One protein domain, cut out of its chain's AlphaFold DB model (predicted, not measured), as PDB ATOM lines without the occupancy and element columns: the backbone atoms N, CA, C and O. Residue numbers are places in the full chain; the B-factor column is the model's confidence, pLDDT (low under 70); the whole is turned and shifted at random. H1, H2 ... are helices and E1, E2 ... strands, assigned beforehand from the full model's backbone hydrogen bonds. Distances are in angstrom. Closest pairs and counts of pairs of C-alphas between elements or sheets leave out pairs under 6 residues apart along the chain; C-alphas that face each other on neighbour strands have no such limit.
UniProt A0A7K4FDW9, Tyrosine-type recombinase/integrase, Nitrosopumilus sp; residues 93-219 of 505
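What this domain is: This is residues 93 to 219 of the 505 residues of the protein "Tyrosine-type recombinase/integrase" of Nitrosopumilus sp (UniProt A0A7K4FDW9). Look first for a long hairpin of two strands, E1 and E2, which makes one end of an elongated domain; a body of helices, with H2 and H6 crossed in it, makes the middle, and the loop of residues 105 to 119 reaches out at the other end. The 127 printed residues hold six named helices and two strands, in the order H1 H2 E1 E2 H3 H4 H5 H6; the sheet, E1 - E2, is antiparallel and the class is mixed, helices and strands. The whole is only just loose, close to compact, with a radius of gyration of the C-alphas of 17.0 A, and spans 63 by 34 by 19 A.

Where its parts are: Find C-alpha 140 at (164.536, 141.171, 174.879); from there E1, residues 140 to 150, runs 29.2 A and bends by 51 degrees at residue 143. E2, residues 153 to 162, runs 27.6 A. H2, residues 120 to 136, is 24.8 A long; H6, residues 201 to 217, is 23.6 A long and ends at C-alpha 217, (167.677, 117.282, 169.293). H1 is residues 97 to 104, H3 166 to 175, H4 180 to 192 and H5 194 to 197.

How they stand to each other: Across the hairpin, N 141 and O 161 are within hydrogen-bond range at 2.9 A. The closest C-alphas of E1 and H4, Tyr 143 and Pro 182, are 5.9 A apart. H2 and H6 touch, about perpendicular at 89 degrees, closest at the C-alphas of Tyr 125 and Ala 210, 4.6 A. H1 and H3 only just touch, with 3 pairs of C-alphas within 8 A, closest Thr 98 and Glu 167, 6.2 A. H5 is close to but not clearly touching H4, with the C-alphas of Phe 191 and Gln 197 6.6 A apart. Every O i to N i+4 pair is within range in H1, H2, H3, H4 and H6; H5 is too short for one.

The domain as a whole: The two C-alphas farthest apart, Asn 113 and Ser 150, are 62.9 A apart. The printed part has no cut; the link from H1 to H2 is long. Residue 117 alone has a pLDDT under 70.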
ATOM      1  N   PHE A  93     181.306 128.525 172.571       97.06
ATOM      2  CA  PHE A  93     179.917 128.242 172.213       97.06
ATOM      3  C   PHE A  93     179.660 126.747 172.025       97.06
ATOM      4  O   PHE A  93     178.613 126.246 172.420       97.06
ATOM      5  N   CYS A  94     180.616 126.025 171.436       96.00
ATOM      6  CA  CYS A  94     180.517 124.578 171.266       96.00
ATOM      7  C   CYS A  94     180.551 123.809 172.593       96.00
ATOM      8  O   CYS A  94     180.161 122.642 172.586       96.00
ATOM      9  N   ASN A  95     181.016 124.439 173.677       96.88
ATOM     10  CA  ASN A  95     181.119 123.848 175.010       96.88
ATOM     11  C   ASN A  95     179.903 124.148 175.904       96.88
ATOM     12  O   ASN A  95     179.858 123.626 177.013       96.88
ATOM     13  N   LEU A  96     178.932 124.956 175.450       97.56
ATOM     14  CA  LEU A  96     177.636 125.072 176.134       97.56
ATOM     15  C   LEU A  96     176.967 123.693 176.181       97.56
ATOM     16  O   LEU A  96     177.084 122.930 175.220       97.56
ATOM     17  N   GLU A  97     176.288 123.369 177.276       97.81
ATOM     18  CA  GLU A  97     175.804 122.019 177.572       97.81
ATOM     19  C   GLU A  97     174.857 121.509 176.479       97.81
ATOM     20  O   GLU A  97     175.134 120.497 175.825       97.81
ATOM     21  N   THR A  98     173.801 122.267 176.183       98.06
ATOM     22  CA  THR A  98     172.775 121.881 175.199       98.06
ATOM     23  C   THR A  98     173.305 121.933 173.766       98.06
ATOM     24  O   THR A  98     172.861 121.199 172.876       98.06
ATOM     25  N   VAL A  99     174.307 122.781 173.510       97.94
ATOM     26  CA  VAL A  99     174.983 122.871 172.210       97.94
ATOM     27  C   VAL A  99     175.919 121.682 172.008       97.94
ATOM     28  O   VAL A  99     175.963 121.125 170.910       97.94
ATOM     29  N   SER A 100     176.652 121.273 173.041       97.25
ATOM     30  CA  SER A 100     177.522 120.098 173.029       97.25
ATOM     31  C   SER A 100     176.698 118.821 172.856       97.25
ATOM     32  O   SER A 100     176.998 118.009 171.972       97.25
ATOM     33  N   TYR A 101     175.590 118.696 173.597       97.56
ATOM     34  CA  TYR A 101     174.637 117.598 173.452       97.56
ATOM     35  C   TYR A 101     174.067 117.527 172.029       97.56
ATOM     36  O   TYR A 101     174.216 116.503 171.359       97.56
ATOM     37  N   PHE A 102     173.541 118.638 171.499       96.94
ATOM     38  CA  PHE A 102     173.100 118.744 170.103       96.94
ATOM     39  C   PHE A 102     174.191 118.323 169.112       96.94
ATOM     40  O   PHE A 102     173.954 117.522 168.204       96.94
ATOM     41  N   ARG A 103     175.412 118.842 169.283       95.00
ATOM     42  CA  ARG A 103     176.551 118.534 168.415       95.00
ATOM     43  C   ARG A 103     176.864 117.051 168.421       95.00
ATOM     44  O   ARG A 103     177.116 116.510 167.346       95.00
ATOM     45  N   SER A 104     176.866 116.396 169.579       94.25
ATOM     46  CA  SER A 104     177.214 114.975 169.711       94.25
ATOM     47  C   SER A 104     176.351 114.074 168.815       94.25
ATOM     48  O   SER A 104     176.867 113.129 168.221       94.25
ATOM     49  N   GLN A 105     175.092 114.463 168.598       93.94
ATOM     50  CA  GLN A 105     174.110 113.748 167.784       93.94
ATOM     51  C   GLN A 105     174.206 114.040 166.275       93.94
ATOM     52  O   GLN A 105     173.533 113.396 165.466       93.94
ATOM     53  N   LEU A 106     175.012 115.025 165.862       91.50
ATOM     54  CA  LEU A 106     175.198 115.373 164.456       91.50
ATOM     55  C   LEU A 106     176.332 114.579 163.811       91.50
ATOM     56  O   LEU A 106     177.418 114.386 164.367       91.50
ATOM     57  N   ARG A 107     176.113 114.221 162.546       84.50
ATOM     58  CA  ARG A 107     177.097 113.520 161.727       84.50
ATOM     59  C   ARG A 107     178.338 114.383 161.459       84.50
ATOM     60  O   ARG A 107     178.228 115.524 160.997       84.50
ATOM     61  N   GLY A 108     179.508 113.796 161.719       84.62
ATOM     62  CA  GLY A 108     180.817 114.356 161.388       84.62
ATOM     63  C   GLY A 108     181.247 114.123 159.932       84.62
ATOM     64  O   GLY A 108     180.452 113.748 159.068       84.62
ATOM     65  N   SER A 109     182.530 114.345 159.654       84.44
ATOM     66  CA  SER A 109     183.160 114.029 158.367       84.44
ATOM     67  C   SER A 109     183.360 112.518 158.211       84.44
ATOM     68  O   SER A 109     183.873 111.882 159.123       84.44
ATOM     69  N   ASN A 110     183.020 111.943 157.049       86.88
ATOM     70  CA  ASN A 110     183.292 110.523 156.747       86.88
ATOM     71  C   ASN A 110     184.604 110.322 155.968       86.88
ATOM     72  O   ASN A 110     184.767 109.330 155.250       86.88
ATOM     73  N   ARG A 111     185.520 111.293 156.026       89.75
ATOM     74  CA  ARG A 111     186.855 111.144 155.438       89.75
ATOM     75  C   ARG A 111     187.671 110.139 156.243       89.75
ATOM     76  O   ARG A 111     187.580 110.135 157.465       89.75
ATOM     77  N   LYS A 112     188.467 109.321 155.554       91.38
ATOM     78  CA  LYS A 112     189.318 108.294 156.175       91.38
ATOM     79  C   LYS A 112     190.804 108.617 156.076       91.38
ATOM     80  O   LYS A 112     191.534 108.349 157.020       91.38
ATOM     81  N   ASN A 113     191.247 109.187 154.955       91.69
ATOM     82  CA  ASN A 113     192.672 109.292 154.627       91.69
ATOM     83  C   ASN A 113     193.193 110.738 154.673       91.69
ATOM     84  O   ASN A 113     194.384 110.966 154.870       91.69
ATOM     85  N   ILE A 114     192.318 111.735 154.498       89.25
ATOM     86  CA  ILE A 114     192.676 113.157 154.565       89.25
ATOM     87  C   ILE A 114     191.903 113.848 155.688       89.25
ATOM     88  O   ILE A 114     190.674 113.807 155.728       89.25
ATOM     89  N   GLU A 115     192.614 114.606 156.523       83.12
ATOM     90  CA  GLU A 115     191.997 115.480 157.522       83.12
ATOM     91  C   GLU A 115     191.025 116.485 156.890       83.12
ATOM     92  O   GLU A 115     191.336 117.207 155.930       83.12
ATOM     93  N   SER A 116     189.826 116.553 157.461       75.50
ATOM     94  CA  SER A 116     188.827 117.529 157.056       75.50
ATOM     95  C   SER A 116     189.072 118.872 157.730       75.50
ATOM     96  O   SER A 116     189.327 118.935 158.925       75.50
ATOM     97  N   VAL A 117     188.926 119.964 156.977       69.75
ATOM     98  CA  VAL A 117     188.951 121.321 157.555       69.75
ATOM     99  C   VAL A 117     187.662 121.620 158.335       69.75
ATOM    100  O   VAL A 117     187.661 122.465 159.224       69.75
ATOM    101  N   THR A 118     186.561 120.945 157.996       70.38
ATOM    102  CA  THR A 118     185.251 121.088 158.638       70.38
ATOM    103  C   THR A 118     184.683 119.719 158.975       70.38
ATOM    104  O   THR A 118     184.790 118.780 158.188       70.38
ATOM    105  N   ASN A 119     184.003 119.596 160.109       78.50
ATOM    106  CA  ASN A 119     183.411 118.331 160.538       78.50
ATOM    107  C   ASN A 119     182.021 118.070 159.910       78.50
ATOM    108  O   ASN A 119     181.083 117.682 160.597       78.50
ATOM    109  N   GLY A 120     181.855 118.334 158.608       82.19
ATOM    110  CA  GLY A 120     180.598 118.088 157.884       82.19
ATOM    111  C   GLY A 120     179.384 118.857 158.435       82.19
ATOM    112  O   GLY A 120     179.491 120.037 158.779       82.19
ATOM    113  N   THR A 121     178.228 118.182 158.509       84.69
ATOM    114  CA  THR A 121     176.949 118.749 158.980       84.69
ATOM    115  C   THR A 121     177.045 119.276 160.409       84.69
ATOM    116  O   THR A 121     176.519 120.353 160.680       84.69
ATOM    117  N   LYS A 122     177.770 118.573 161.292       90.75
ATOM    118  CA  LYS A 122     178.037 118.994 162.678       90.75
ATOM    119  C   LYS A 122     178.561 120.428 162.746       90.75
ATOM    120  O   LYS A 122     177.989 121.266 163.445       90.75
ATOM    121  N   ASP A 123     179.597 120.744 161.974       89.88
ATOM    122  CA  ASP A 123     180.156 122.099 161.948       89.88
ATOM    123  C   ASP A 123     179.269 123.098 161.211       89.88
ATOM    124  O   ASP A 123     179.168 124.246 161.640       89.88
ATOM    125  N   THR A 124     178.621 122.698 160.112       91.56
ATOM    126  CA  THR A 124     177.698 123.589 159.403       91.56
ATOM    127  C   THR A 124     176.577 124.040 160.335       91.56
ATOM    128  O   THR A 124     176.440 125.237 160.576       91.56
ATOM    129  N   TYR A 125     175.824 123.113 160.926       95.69
ATOM    130  CA  TYR A 125     174.675 123.463 161.759       95.69
ATOM    131  C   TYR A 125     175.091 124.242 163.000       95.69
ATOM    132  O   TYR A 125     174.486 125.265 163.300       95.69
ATOM    133  N   THR A 126     176.182 123.851 163.658       95.75
ATOM    134  CA  THR A 126     176.650 124.596 164.833       95.75
ATOM    135  C   THR A 126     177.066 126.019 164.482       95.75
ATOM    136  O   THR A 126     176.752 126.941 165.224       95.75
ATOM    137  N   ARG A 127     177.742 126.248 163.346       95.12
ATOM    138  CA  ARG A 127     178.099 127.615 162.921       95.12
ATOM    139  C   ARG A 127     176.866 128.456 162.629       95.12
ATOM    140  O   ARG A 127     176.824 129.623 162.996       95.12
ATOM    141  N   HIS A 128     175.869 127.867 161.983       96.31
ATOM    142  CA  HIS A 128     174.607 128.540 161.713       96.31
ATOM    143  C   HIS A 128     173.841 128.867 163.004       96.31
ATOM    144  O   HIS A 128     173.349 129.986 163.151       96.31
ATOM    145  N   LEU A 129     173.827 127.947 163.970       97.88
ATOM    146  CA  LEU A 129     173.278 128.185 165.302       97.88
ATOM    147  C   LEU A 129     174.072 129.257 166.063       97.88
ATOM    148  O   LEU A 129     173.474 130.111 166.703       97.88
ATOM    149  N   HIS A 130     175.403 129.287 165.937       97.19
ATOM    150  CA  HIS A 130     176.257 130.327 166.522       97.19
ATOM    151  C   HIS A 130     175.943 131.716 165.955       97.19
ATOM    152  O   HIS A 130     175.928 132.703 166.686       97.19
ATOM    153  N   TYR A 131     175.630 131.816 164.661       95.38
ATOM    154  CA  TYR A 131     175.194 133.081 164.062       95.38
ATOM    155  C   TYR A 131     173.855 133.551 164.623       95.38
ATOM    156  O   TYR A 131     173.695 134.740 164.886       95.38
ATOM    157  N   PHE A 132     172.918 132.626 164.825       97.31
ATOM    158  CA  PHE A 132     171.656 132.928 165.487       97.31
ATOM    159  C   PHE A 132     171.871 133.331 166.954       97.31
ATOM    160  O   PHE A 132     171.339 134.351 167.379       97.31
ATOM    161  N   ASN A 133     172.725 132.611 167.688       97.56
ATOM    162  CA  ASN A 133     173.120 132.922 169.063       97.56
ATOM    163  C   ASN A 133     173.630 134.357 169.211       97.56
ATOM    164  O   ASN A 133     173.156 135.108 170.058       97.56
ATOM    165  N   ASN A 134     174.580 134.742 168.360       95.06
ATOM    166  CA  ASN A 134     175.168 136.076 168.418       95.06
ATOM    167  C   ASN A 134     174.135 137.159 168.090       95.06
ATOM    168  O   ASN A 134     174.231 138.258 168.618       95.06
ATOM    169  N   TRP A 135     173.138 136.851 167.253       95.56
ATOM    170  CA  TRP A 135     172.057 137.785 166.950       95.56
ATOM    171  C   TRP A 135     171.041 137.917 168.093       95.56
ATOM    172  O   TRP A 135     170.574 139.025 168.340       95.56
ATOM    173  N   ILE A 136     170.676 136.832 168.790       96.00
ATOM    174  CA  ILE A 136     169.718 136.915 169.909       96.00
ATOM    175  C   ILE A 136     170.321 137.515 171.181       96.00
ATOM    176  O   ILE A 136     169.568 137.982 172.030       96.00
ATOM    177  N   PHE A 137     171.646 137.496 171.332       95.75
ATOM    178  CA  PHE A 137     172.324 138.026 172.511       95.75
ATOM    179  C   PHE A 137     171.903 139.469 172.810       95.75
ATOM    180  O   PHE A 137     171.907 140.327 171.929       95.75
ATOM    181  N   GLY A 138     171.509 139.737 174.055       94.88
ATOM    182  CA  GLY A 138     171.065 141.058 174.496       94.88
ATOM    183  C   GLY A 138     169.672 141.465 174.002       94.88
ATOM    184  O   GLY A 138     169.148 142.489 174.441       94.88
ATOM    185  N   LYS A 139     169.017 140.681 173.131       95.75
ATOM    186  CA  LYS A 139     167.635 140.961 172.723       95.75
ATOM    187  C   LYS A 139     166.676 140.637 173.851       95.75
ATOM    188  O   LYS A 139     166.870 139.706 174.627       95.75
ATOM    189  N   THR A 140     165.602 141.408 173.915       96.44
ATOM    190  CA  THR A 140     164.536 141.171 174.879       96.44
ATOM    191  C   THR A 140     163.443 140.289 174.284       96.44
ATOM    192  O   THR A 140     162.977 140.541 173.170       96.44
ATOM    193  N   LEU A 141     163.010 139.291 175.050       96.38
ATOM    194  CA  LEU A 141     161.871 138.436 174.748       96.38
ATOM    195  C   LEU A 141     160.793 138.626 175.814       96.38
ATOM    196  O   LEU A 141     161.080 138.580 177.009       96.38
ATOM    197  N   GLU A 142     159.559 138.834 175.367       95.25
ATOM    198  CA  GLU A 142     158.368 138.792 176.211       95.25
ATOM    199  C   GLU A 142     157.632 137.478 175.939       95.25
ATOM    200  O   GLU A 142     157.376 137.147 174.778       95.25
ATOM    201  N   TYR A 143     157.330 136.728 176.995       93.38
ATOM    202  CA  TYR A 143     156.687 135.417 176.932       93.38
ATOM    203  C   TYR A 143     155.806 135.196 178.165       93.38
ATOM    204  O   TYR A 143     155.876 135.942 179.144       93.38
ATOM    205  N   THR A 144     154.955 134.178 178.111       90.81
ATOM    206  CA  THR A 144     154.101 133.797 179.238       90.81
ATOM    207  C   THR A 144     154.735 132.623 179.966       90.81
ATOM    208  O   THR A 144     155.165 131.675 179.317       90.81
ATOM    209  N   LYS A 145     154.766 132.665 181.299       88.94
ATOM    210  CA  LYS A 145     155.108 131.507 182.132       88.94
ATOM    211  C   LYS A 145     154.013 131.241 183.150       88.94
ATOM    212  O   LYS A 145     153.316 132.171 183.565       88.94
ATOM    213  N   GLU A 146     153.869 129.988 183.543       84.88
ATOM    214  CA  GLU A 146     152.959 129.599 184.614       84.88
ATOM    215  C   GLU A 146     153.692 129.695 185.949       84.88
ATOM    216  O   GLU A 146     154.800 129.190 186.111       84.88
ATOM    217  N   VAL A 147     153.099 130.420 186.894       85.31
ATOM    218  CA  VAL A 147     153.604 130.551 188.260       85.31
ATOM    219  C   VAL A 147     152.579 129.916 189.179       85.31
ATOM    220  O   VAL A 147     151.402 130.280 189.129       85.31
ATOM    221  N   GLN A 148     153.022 128.969 190.002       84.62
ATOM    222  CA  GLN A 148     152.175 128.359 191.017       84.62
ATOM    223  C   GLN A 148     151.827 129.410 192.080       84.62
ATOM    224  O   GLN A 148     152.712 130.021 192.676       84.62
ATOM    225  N   THR A 149     150.534 129.654 192.277       84.50
ATOM    226  CA  THR A 149     150.008 130.652 193.222       84.50
ATOM    227  C   THR A 149     149.462 130.022 194.499       84.50
ATOM    228  O   THR A 149     149.401 130.688 195.527       84.50
ATOM    229  N   SER A 150     149.089 128.743 194.460       85.19
ATOM    230  CA  SER A 150     148.735 127.941 195.635       85.19
ATOM    231  C   SER A 150     148.978 126.453 195.354       85.19
ATOM    232  O   SER A 150     149.421 126.101 194.261       85.19
ATOM    233  N   LYS A 151     148.673 125.574 196.321       82.44
ATOM    234  CA  LYS A 151     148.860 124.117 196.204       82.44
ATOM    235  C   LYS A 151     148.290 123.542 194.894       82.44
ATOM    236  O   LYS A 151     148.981 122.756 194.260       82.44
ATOM    237  N   ASP A 152     147.139 124.054 194.445       85.56
ATOM    238  CA  ASP A 152     146.411 123.565 193.260       85.56
ATOM    239  C   ASP A 152     146.075 124.670 192.233       85.56
ATOM    240  O   ASP A 152     145.199 124.489 191.389       85.56
ATOM    241  N   SER A 153     146.724 125.844 192.290       83.69
ATOM    242  CA  SER A 153     146.445 126.941 191.346       83.69
ATOM    243  C   SER A 153     147.692 127.479 190.655       83.69
ATOM    244  O   SER A 153     148.743 127.668 191.272       83.69
ATOM    245  N   TYR A 154     147.534 127.783 189.366       84.69
ATOM    246  CA  TYR A 154     148.560 128.364 188.511       84.69
ATOM    247  C   TYR A 154     148.031 129.630 187.849       84.69
ATOM    248  O   TYR A 154     146.880 129.696 187.410       84.69
ATOM    249  N   LYS A 155     148.895 130.637 187.726       87.75
ATOM    250  CA  LYS A 155     148.601 131.866 186.993       87.75
ATOM    251  C   LYS A 155     149.598 132.058 185.863       87.75
ATOM    252  O   LYS A 155     150.809 131.983 186.060       87.75
ATOM    253  N   LYS A 156     149.079 132.394 184.683       86.81
ATOM    254  CA  LYS A 156     149.885 132.848 183.549       86.81
ATOM    255  C   LYS A 156     150.350 134.280 183.780       86.81
ATOM    256  O   LYS A 156     149.536 135.198 183.880       86.81
ATOM    257  N   VAL A 157     151.662 134.474 183.857       89.81
ATOM    258  CA  VAL A 157     152.294 135.779 184.066       89.81
ATOM    259  C   VAL A 157     153.147 136.125 182.854       89.81
ATOM    260  O   VAL A 157     153.981 135.332 182.409       89.81
ATOM    261  N   LYS A 158     152.952 137.333 182.321       91.62
ATOM    262  CA  LYS A 158     153.825 137.885 181.284       91.62
ATOM    263  C   LYS A 158     155.174 138.236 181.896       91.62
ATOM    264  O   LYS A 158     155.248 139.007 182.847       91.62
ATOM    265  N   THR A 159     156.230 137.676 181.328       92.12
ATOM    266  CA  THR A 159     157.610 137.883 181.754       92.12
ATOM    267  C   THR A 159     158.406 138.469 180.601       92.12
ATOM    268  O   THR A 159     158.241 138.077 179.446       92.12
ATOM    269  N   LYS A 160     159.288 139.414 180.918       95.00
ATOM    270  CA  LYS A 160     160.220 140.030 179.977       95.00
ATOM    271  C   LYS A 160     161.639 139.685 180.414       95.00
ATOM    272  O   LYS A 160     161.976 139.838 181.582       95.00
ATOM    273  N   THR A 161     162.468 139.187 179.504       95.38
ATOM    274  CA  THR A 161     163.834 138.745 179.820       95.38
ATOM    275  C   THR A 161     164.805 139.103 178.707       95.38
ATOM    276  O   THR A 161     164.453 139.091 177.528       95.38
ATOM    277  N   ILE A 162     166.037 139.429 179.095       97.12
ATOM    278  CA  ILE A 162     167.154 139.664 178.182       97.12
ATOM    279  C   ILE A 162     167.839 138.325 177.896       97.12
ATOM    280  O   ILE A 162     168.271 137.619 178.809       97.12
ATOM    281  N   LEU A 163     167.933 137.970 176.619       96.81
ATOM    282  CA  LEU A 163     168.519 136.713 176.174       96.81
ATOM    283  C   LEU A 163     170.043 136.745 176.310       96.81
ATOM    284  O   LEU A 163     170.704 137.702 175.906       96.81
ATOM    285  N   LYS A 164     170.595 135.663 176.868       95.62
ATOM    286  CA  LYS A 164     172.032 135.520 177.146       95.62
ATOM    287  C   LYS A 164     172.734 134.677 176.089       95.62
ATOM    288  O   LYS A 164     173.875 134.945 175.758       95.62
ATOM    289  N   ASN A 165     172.072 133.644 175.586       96.31
ATOM    290  CA  ASN A 165     172.547 132.731 174.549       96.31
ATOM    291  C   ASN A 165     171.368 131.833 174.112       96.31
ATOM    292  O   ASN A 165     170.240 131.996 174.588       96.31
ATOM    293  N   VAL A 166     171.618 130.890 173.201       97.44
ATOM    294  CA  VAL A 166     170.612 129.910 172.736       97.44
ATOM    295  C   VAL A 166     170.209 128.883 173.794       97.44
ATOM    296  O   VAL A 166     169.129 128.314 173.685       97.44
ATOM    297  N   GLU A 167     171.043 128.651 174.806       97.56
ATOM    298  CA  GLU A 167     170.738 127.745 175.920       97.56
ATOM    299  C   GLU A 167     169.713 128.381 176.860       97.56
ATOM    300  O   GLU A 167     168.666 127.801 177.107       97.56
ATOM    301  N   HIS A 168     169.914 129.647 177.234       97.38
ATOM    302  CA  HIS A 168     168.921 130.452 177.941       97.38
ATOM    303  C   HIS A 168     167.622 130.580 177.131       97.38
ATOM    304  O   HIS A 168     166.533 130.547 177.689       97.38
ATOM    305  N   PHE A 169     167.717 130.703 175.802       97.44
ATOM    306  CA  PHE A 169     166.538 130.744 174.933       97.44
ATOM    307  C   PHE A 169     165.759 129.417 174.919       97.44
ATOM    308  O   PHE A 169     164.533 129.456 174.900       97.44
ATOM    309  N   LEU A 170     166.455 128.275 174.952       97.50
ATOM    310  CA  LEU A 170     165.857 126.941 175.082       97.50
ATOM    311  C   LEU A 170     165.222 126.761 176.470       97.50
ATOM    312  O   LEU A 170     164.044 126.447 176.568       97.50
ATOM    313  N   GLN A 171     165.947 127.103 177.535       95.75
ATOM    314  CA  GLN A 171     165.448 127.040 178.909       95.75
ATOM    315  C   GLN A 171     164.136 127.825 179.077       95.75
ATOM    316  O   GLN A 171     163.143 127.291 179.564       95.75
ATOM    317  N   ILE A 172     164.102 129.077 178.611       95.06
ATOM    318  CA  ILE A 172     162.896 129.913 178.657       95.06
ATOM    319  C   ILE A 172     161.762 129.311 177.807       95.06
ATOM    320  O   ILE A 172     160.587 129.457 178.148       95.06
ATOM    321  N   PHE A 173     162.083 128.641 176.694       95.38
ATOM    322  CA  PHE A 173     161.087 127.951 175.871       95.38
ATOM    323  C   PHE A 173     160.413 126.815 176.642       95.38
ATOM    324  O   PHE A 173     159.180 126.764 176.677       95.38
ATOM    325  N   SER A 174     161.195 125.998 177.339       92.38
ATOM    326  CA  SER A 174     160.689 124.983 178.264       92.38
ATOM    327  C   SER A 174     159.854 125.577 179.402       92.38
ATOM    328  O   SER A 174     158.711 125.173 179.612       92.38
ATOM    329  N   GLU A 175     160.354 126.614 180.083       89.94
ATOM    330  CA  GLU A 175     159.642 127.293 181.182       89.94
ATOM    331  C   GLU A 175     158.312 127.925 180.733       89.94
ATOM    332  O   GLU A 175     157.350 128.016 181.501       89.94
ATOM    333  N   SER A 176     158.224 128.335 179.465       87.62
ATOM    334  CA  SER A 176     156.990 128.859 178.874       87.62
ATOM    335  C   SER A 176     155.915 127.794 178.621       87.62
ATOM    336  O   SER A 176     154.881 128.115 178.034       87.62
ATOM    337  N   HIS A 177     156.158 126.535 179.015       84.94
ATOM    338  CA  HIS A 177     155.304 125.384 178.706       84.94
ATOM    339  C   HIS A 177     155.041 125.289 177.198       84.94
ATOM    340  O   HIS A 177     153.931 125.018 176.737       84.94
ATOM    341  N   PHE A 178     156.095 125.562 176.422       82.44
ATOM    342  CA  PHE A 178     156.085 125.532 174.968       82.44
ATOM    343  C   PHE A 178     155.072 126.497 174.323       82.44
ATOM    344  O   PHE A 178     154.509 126.183 173.268       82.44
ATOM    345  N   ASP A 179     154.858 127.698 174.884       87.06
ATOM    346  CA  ASP A 179     154.189 128.792 174.163       87.06
ATOM    347  C   ASP A 179     155.047 129.212 172.962       87.06
ATOM    348  O   ASP A 179     155.891 130.101 173.028       87.06
ATOM    349  N   LYS A 180     154.835 128.555 171.820       91.75
ATOM    350  CA  LYS A 180     155.661 128.709 170.612       91.75
ATOM    351  C   LYS A 180     155.628 130.119 170.036       91.75
ATOM    352  O   LYS A 180     156.578 130.531 169.369       91.75
ATOM    353  N   LYS A 181     154.541 130.867 170.232       93.06
ATOM    354  CA  LYS A 181     154.274 132.110 169.494       93.06
ATOM    355  C   LYS A 181     155.376 133.172 169.668       93.06
ATOM    356  O   LYS A 181     155.864 133.652 168.637       93.06
ATOM    357  N   PRO A 182     155.809 133.550 170.888       94.94
ATOM    358  CA  PRO A 182     156.887 134.526 171.076       94.94
ATOM    359  C   PRO A 182     158.233 134.070 170.491       94.94
ATOM    360  O   PRO A 182     158.911 134.864 169.832       94.94
ATOM    361  N   PHE A 183     158.587 132.791 170.631       96.56
ATOM    362  CA  PHE A 183     159.859 132.230 170.150       96.56
ATOM    363  C   PHE A 183     159.897 132.141 168.626       96.56
ATOM    364  O   PHE A 183     160.831 132.637 167.993       96.56
ATOM    365  N   VAL A 184     158.840 131.602 168.011       96.62
ATOM    366  CA  VAL A 184     158.691 131.548 166.551       96.62
ATOM    367  C   VAL A 184     158.697 132.959 165.966       96.62
ATOM    368  O   VAL A 184     159.327 133.188 164.935       96.62
ATOM    369  N   LYS A 185     158.050 133.936 166.619       96.12
ATOM    370  CA  LYS A 185     158.081 135.339 166.183       96.12
ATOM    371  C   LYS A 185     159.498 135.917 166.238       96.12
ATOM    372  O   LYS A 185     159.887 136.614 165.303       96.12
ATOM    373  N   LEU A 186     160.274 135.630 167.285       97.06
ATOM    374  CA  LEU A 186     161.667 136.073 167.382       97.06
ATOM    375  C   LEU A 186     162.547 135.435 166.296       97.06
ATOM    376  O   LEU A 186     163.312 136.140 165.641       97.06
ATOM    377  N   ILE A 187     162.396 134.133 166.047       97.56
ATOM    378  CA  ILE A 187     163.134 133.432 164.987       97.56
ATOM    379  C   ILE A 187     162.743 133.975 163.606       97.56
ATOM    380  O   ILE A 187     163.613 134.224 162.779       97.56
ATOM    381  N   LYS A 188     161.456 134.240 163.346       96.12
ATOM    382  CA  LYS A 188     161.023 134.895 162.101       96.12
ATOM    383  C   LYS A 188     161.691 136.259 161.921       96.12
ATOM    384  O   LYS A 188     162.181 136.535 160.833       96.12
ATOM    385  N   LYS A 189     161.780 137.077 162.980       95.88
ATOM    386  CA  LYS A 189     162.490 138.368 162.928       95.88
ATOM    387  C   LYS A 189     163.947 138.208 162.494       95.88
ATOM    388  O   LYS A 189     164.390 138.997 161.675       95.88
ATOM    389  N   TYR A 190     164.651 137.172 162.956       96.19
ATOM    390  CA  TYR A 190     166.017 136.882 162.500       96.19
ATOM    391  C   TYR A 190     166.105 136.685 160.978       96.19
ATOM    392  O   TYR A 190     167.013 137.213 160.343       96.19
ATOM    393  N   PHE A 191     165.148 135.979 160.367       95.44
ATOM    394  CA  PHE A 191     165.115 135.780 158.910       95.44
ATOM    395  C   PHE A 191     164.662 137.012 158.115       95.44
ATOM    396  O   PHE A 191     164.907 137.073 156.911       95.44
ATOM    397  N   LEU A 192     164.040 137.994 158.774       93.12
ATOM    398  CA  LEU A 192     163.645 139.272 158.178       93.12
ATOM    399  C   LEU A 192     164.755 140.334 158.228       93.12
ATOM    400  O   LEU A 192     164.611 141.386 157.615       93.12
ATOM    401  N   GLU A 193     165.860 140.076 158.929       91.50
ATOM    402  CA  GLU A 193     167.010 140.983 158.954       91.50
ATOM    403  C   GLU A 193     167.643 141.102 157.565       91.50
ATOM    404  O   GLU A 193     167.906 140.094 156.897       91.50
ATOM    405  N   SER A 194     167.978 142.329 157.161       88.00
ATOM    406  CA  SER A 194     168.600 142.619 155.861       88.00
ATOM    407  C   SER A 194     169.878 141.800 155.642       88.00
ATOM    408  O   SER A 194     170.099 141.236 154.569       88.00
ATOM    409  N   ASP A 195     170.691 141.639 156.687       86.38
ATOM    410  CA  ASP A 195     171.918 140.845 156.665       86.38
ATOM    411  C   ASP A 195     171.695 139.366 156.324       86.38
ATOM    412  O   ASP A 195     172.571 138.749 155.703       86.38
ATOM    413  N   ILE A 196     170.550 138.800 156.728       89.44
ATOM    414  CA  ILE A 196     170.152 137.411 156.465       89.44
ATOM    415  C   ILE A 196     169.453 137.293 155.111       89.44
ATOM    416  O   ILE A 196     169.775 136.381 154.340       89.44
ATOM    417  N   GLN A 197     168.569 138.234 154.773       87.88
ATOM    418  CA  GLN A 197     167.904 138.288 153.468       87.88
ATOM    419  C   GLN A 197     168.915 138.399 152.319       87.88
ATOM    420  O   GLN A 197     168.795 137.683 151.325       87.88
ATOM    421  N   ASN A 198     169.996 139.159 152.514       84.81
ATOM    422  CA  ASN A 198     171.094 139.304 151.552       84.81
ATOM    423  C   ASN A 198     171.992 138.053 151.415       84.81
ATOM    424  O   ASN A 198     172.922 138.037 150.603       84.81
ATOM    425  N   LYS A 199     171.780 136.991 152.209       85.75
ATOM    426  CA  LYS A 199     172.523 135.726 152.055       85.75
ATOM    427  C   LYS A 199     171.951 134.862 150.928       85.75
ATOM    428  O   LYS A 199     170.943 135.167 150.307       85.75
ATOM    429  N   SER A 200     172.625 133.754 150.620       83.94
ATOM    430  CA  SER A 200     172.110 132.782 149.652       83.94
ATOM    431  C   SER A 200     170.957 131.957 150.237       83.94
ATOM    432  O   SER A 200     170.909 131.726 151.447       83.94
ATOM    433  N   LYS A 201     170.094 131.418 149.363       87.50
ATOM    434  CA  LYS A 201     169.042 130.447 149.724       87.50
ATOM    435  C   LYS A 201     169.593 129.296 150.568       87.50
ATOM    436  O   LYS A 201     169.062 128.982 151.623       87.50
ATOM    437  N   SER A 202     170.732 128.729 150.160       87.38
ATOM    438  CA  SER A 202     171.407 127.665 150.915       87.38
ATOM    439  C   SER A 202     171.822 128.102 152.326       87.38
ATOM    440  O   SER A 202     171.637 127.334 153.263       87.38
ATOM    441  N   MET A 203     172.333 129.327 152.505       90.56
ATOM    442  CA  MET A 203     172.703 129.836 153.830       90.56
ATOM    443  C   MET A 203     171.478 129.960 154.741       90.56
ATOM    444  O   MET A 203     171.531 129.527 155.888       90.56
ATOM    445  N   ARG A 204     170.376 130.524 154.232       93.06
ATOM    446  CA  ARG A 204     169.133 130.685 155.000       93.06
ATOM    447  C   ARG A 204     168.508 129.342 155.350       93.06
ATOM    448  O   ARG A 204     168.171 129.129 156.506       93.06
ATOM    449  N   ASN A 205     168.452 128.414 154.396       94.75
ATOM    450  CA  ASN A 205     167.964 127.058 154.639       94.75
ATOM    451  C   ASN A 205     168.808 126.345 155.702       94.75
ATOM    452  O   ASN A 205     168.256 125.771 156.633       94.75
ATOM    453  N   ASN A 206     170.139 126.432 155.625       94.81
ATOM    454  CA  ASN A 206     171.008 125.852 156.649       94.81
ATOM    455  C   ASN A 206     170.797 126.497 158.026       94.81
ATOM    456  O   ASN A 206     170.798 125.776 159.016       94.81
ATOM    457  N   SER A 207     170.585 127.817 158.104       96.38
ATOM    458  CA  SER A 207     170.213 128.483 159.362       96.38
ATOM    459  C   SER A 207     168.876 127.982 159.901       96.38
ATOM    460  O   SER A 207     168.774 127.683 161.085       96.38
ATOM    461  N   PHE A 208     167.869 127.854 159.040       97.25
ATOM    462  CA  PHE A 208     166.544 127.376 159.419       97.25
ATOM    463  C   PHE A 208     166.598 125.947 159.961       97.25
ATOM    464  O   PHE A 208     166.123 125.689 161.066       97.25
ATOM    465  N   PHE A 209     167.249 125.037 159.231       96.44
ATOM    466  CA  PHE A 209     167.411 123.651 159.662       96.44
ATOM    467  C   PHE A 209     168.256 123.536 160.928       96.44
ATOM    468  O   PHE A 209     167.893 122.767 161.808       96.44
ATOM    469  N   ALA A 210     169.328 124.322 161.065       97.44
ATOM    470  CA  ALA A 210     170.156 124.312 162.268       97.44
ATOM    471  C   ALA A 210     169.376 124.732 163.521       97.44
ATOM    472  O   ALA A 210     169.494 124.071 164.548       97.44
ATOM    473  N   ILE A 211     168.571 125.798 163.434       98.25
ATOM    474  CA  ILE A 211     167.738 126.256 164.555       98.25
ATOM    475  C   ILE A 211     166.681 125.198 164.882       98.25
ATOM    476  O   ILE A 211     166.565 124.793 166.032       98.25
ATOM    477  N   ASN A 212     165.938 124.706 163.886       97.19
ATOM    478  CA  ASN A 212     164.869 123.735 164.124       97.19
ATOM    479  C   ASN A 212     165.398 122.394 164.673       97.19
ATOM    480  O   ASN A 212     164.808 121.830 165.592       97.19
ATOM    481  N   GLU A 213     166.523 121.897 164.146       96.94
ATOM    482  CA  GLU A 213     167.149 120.662 164.632       96.94
ATOM    483  C   GLU A 213     167.780 120.835 166.014       96.94
ATOM    484  O   GLU A 213     167.740 119.885 166.784       96.94
ATOM    485  N   TYR A 214     168.299 122.015 166.377       98.31
ATOM    486  CA  TYR A 214     168.791 122.261 167.739       98.31
ATOM    487  C   TYR A 214     167.696 122.029 168.788       98.31
ATOM    488  O   TYR A 214     167.913 121.280 169.734       98.31
ATOM    489  N   PHE A 215     166.507 122.601 168.582       97.88
ATOM    490  CA  PHE A 215     165.351 122.396 169.463       97.88
ATOM    491  C   PHE A 215     164.908 120.928 169.490       97.88
ATOM    492  O   PHE A 215     164.773 120.327 170.547       97.88
ATOM    493  N   LYS A 216     164.759 120.310 168.314       96.75
ATOM    494  CA  LYS A 216     164.347 118.905 168.193       96.75
ATOM    495  C   LYS A 216     165.317 117.924 168.862       96.75
ATOM    496  O   LYS A 216     164.876 116.933 169.420       96.75
ATOM    497  N   LYS A 217     166.627 118.159 168.753       96.69
ATOM    498  CA  LYS A 217     167.677 117.282 169.293       96.69
ATOM    499  C   LYS A 217     167.917 117.474 170.787       96.69
ATOM    500  O   LYS A 217     168.551 116.619 171.386       96.69
ATOM    501  N   ASN A 218     167.429 118.569 171.363       97.44
ATOM    502  CA  ASN A 218     167.335 118.758 172.810       97.44
ATOM    503  C   ASN A 218     165.944 118.366 173.339       97.44
ATOM    504  O   ASN A 218     165.534 118.862 174.376       97.44
ATOM    505  N   ASP A 219     165.197 117.537 172.602       94.88
ATOM    506  CA  ASP A 219     163.895 116.997 173.014       94.88
ATOM    507  C   ASP A 219     162.792 118.052 173.271       94.88
ATOM    508  O   ASP A 219     161.729 117.748 173.804       94.88
TER     509      ASP A 219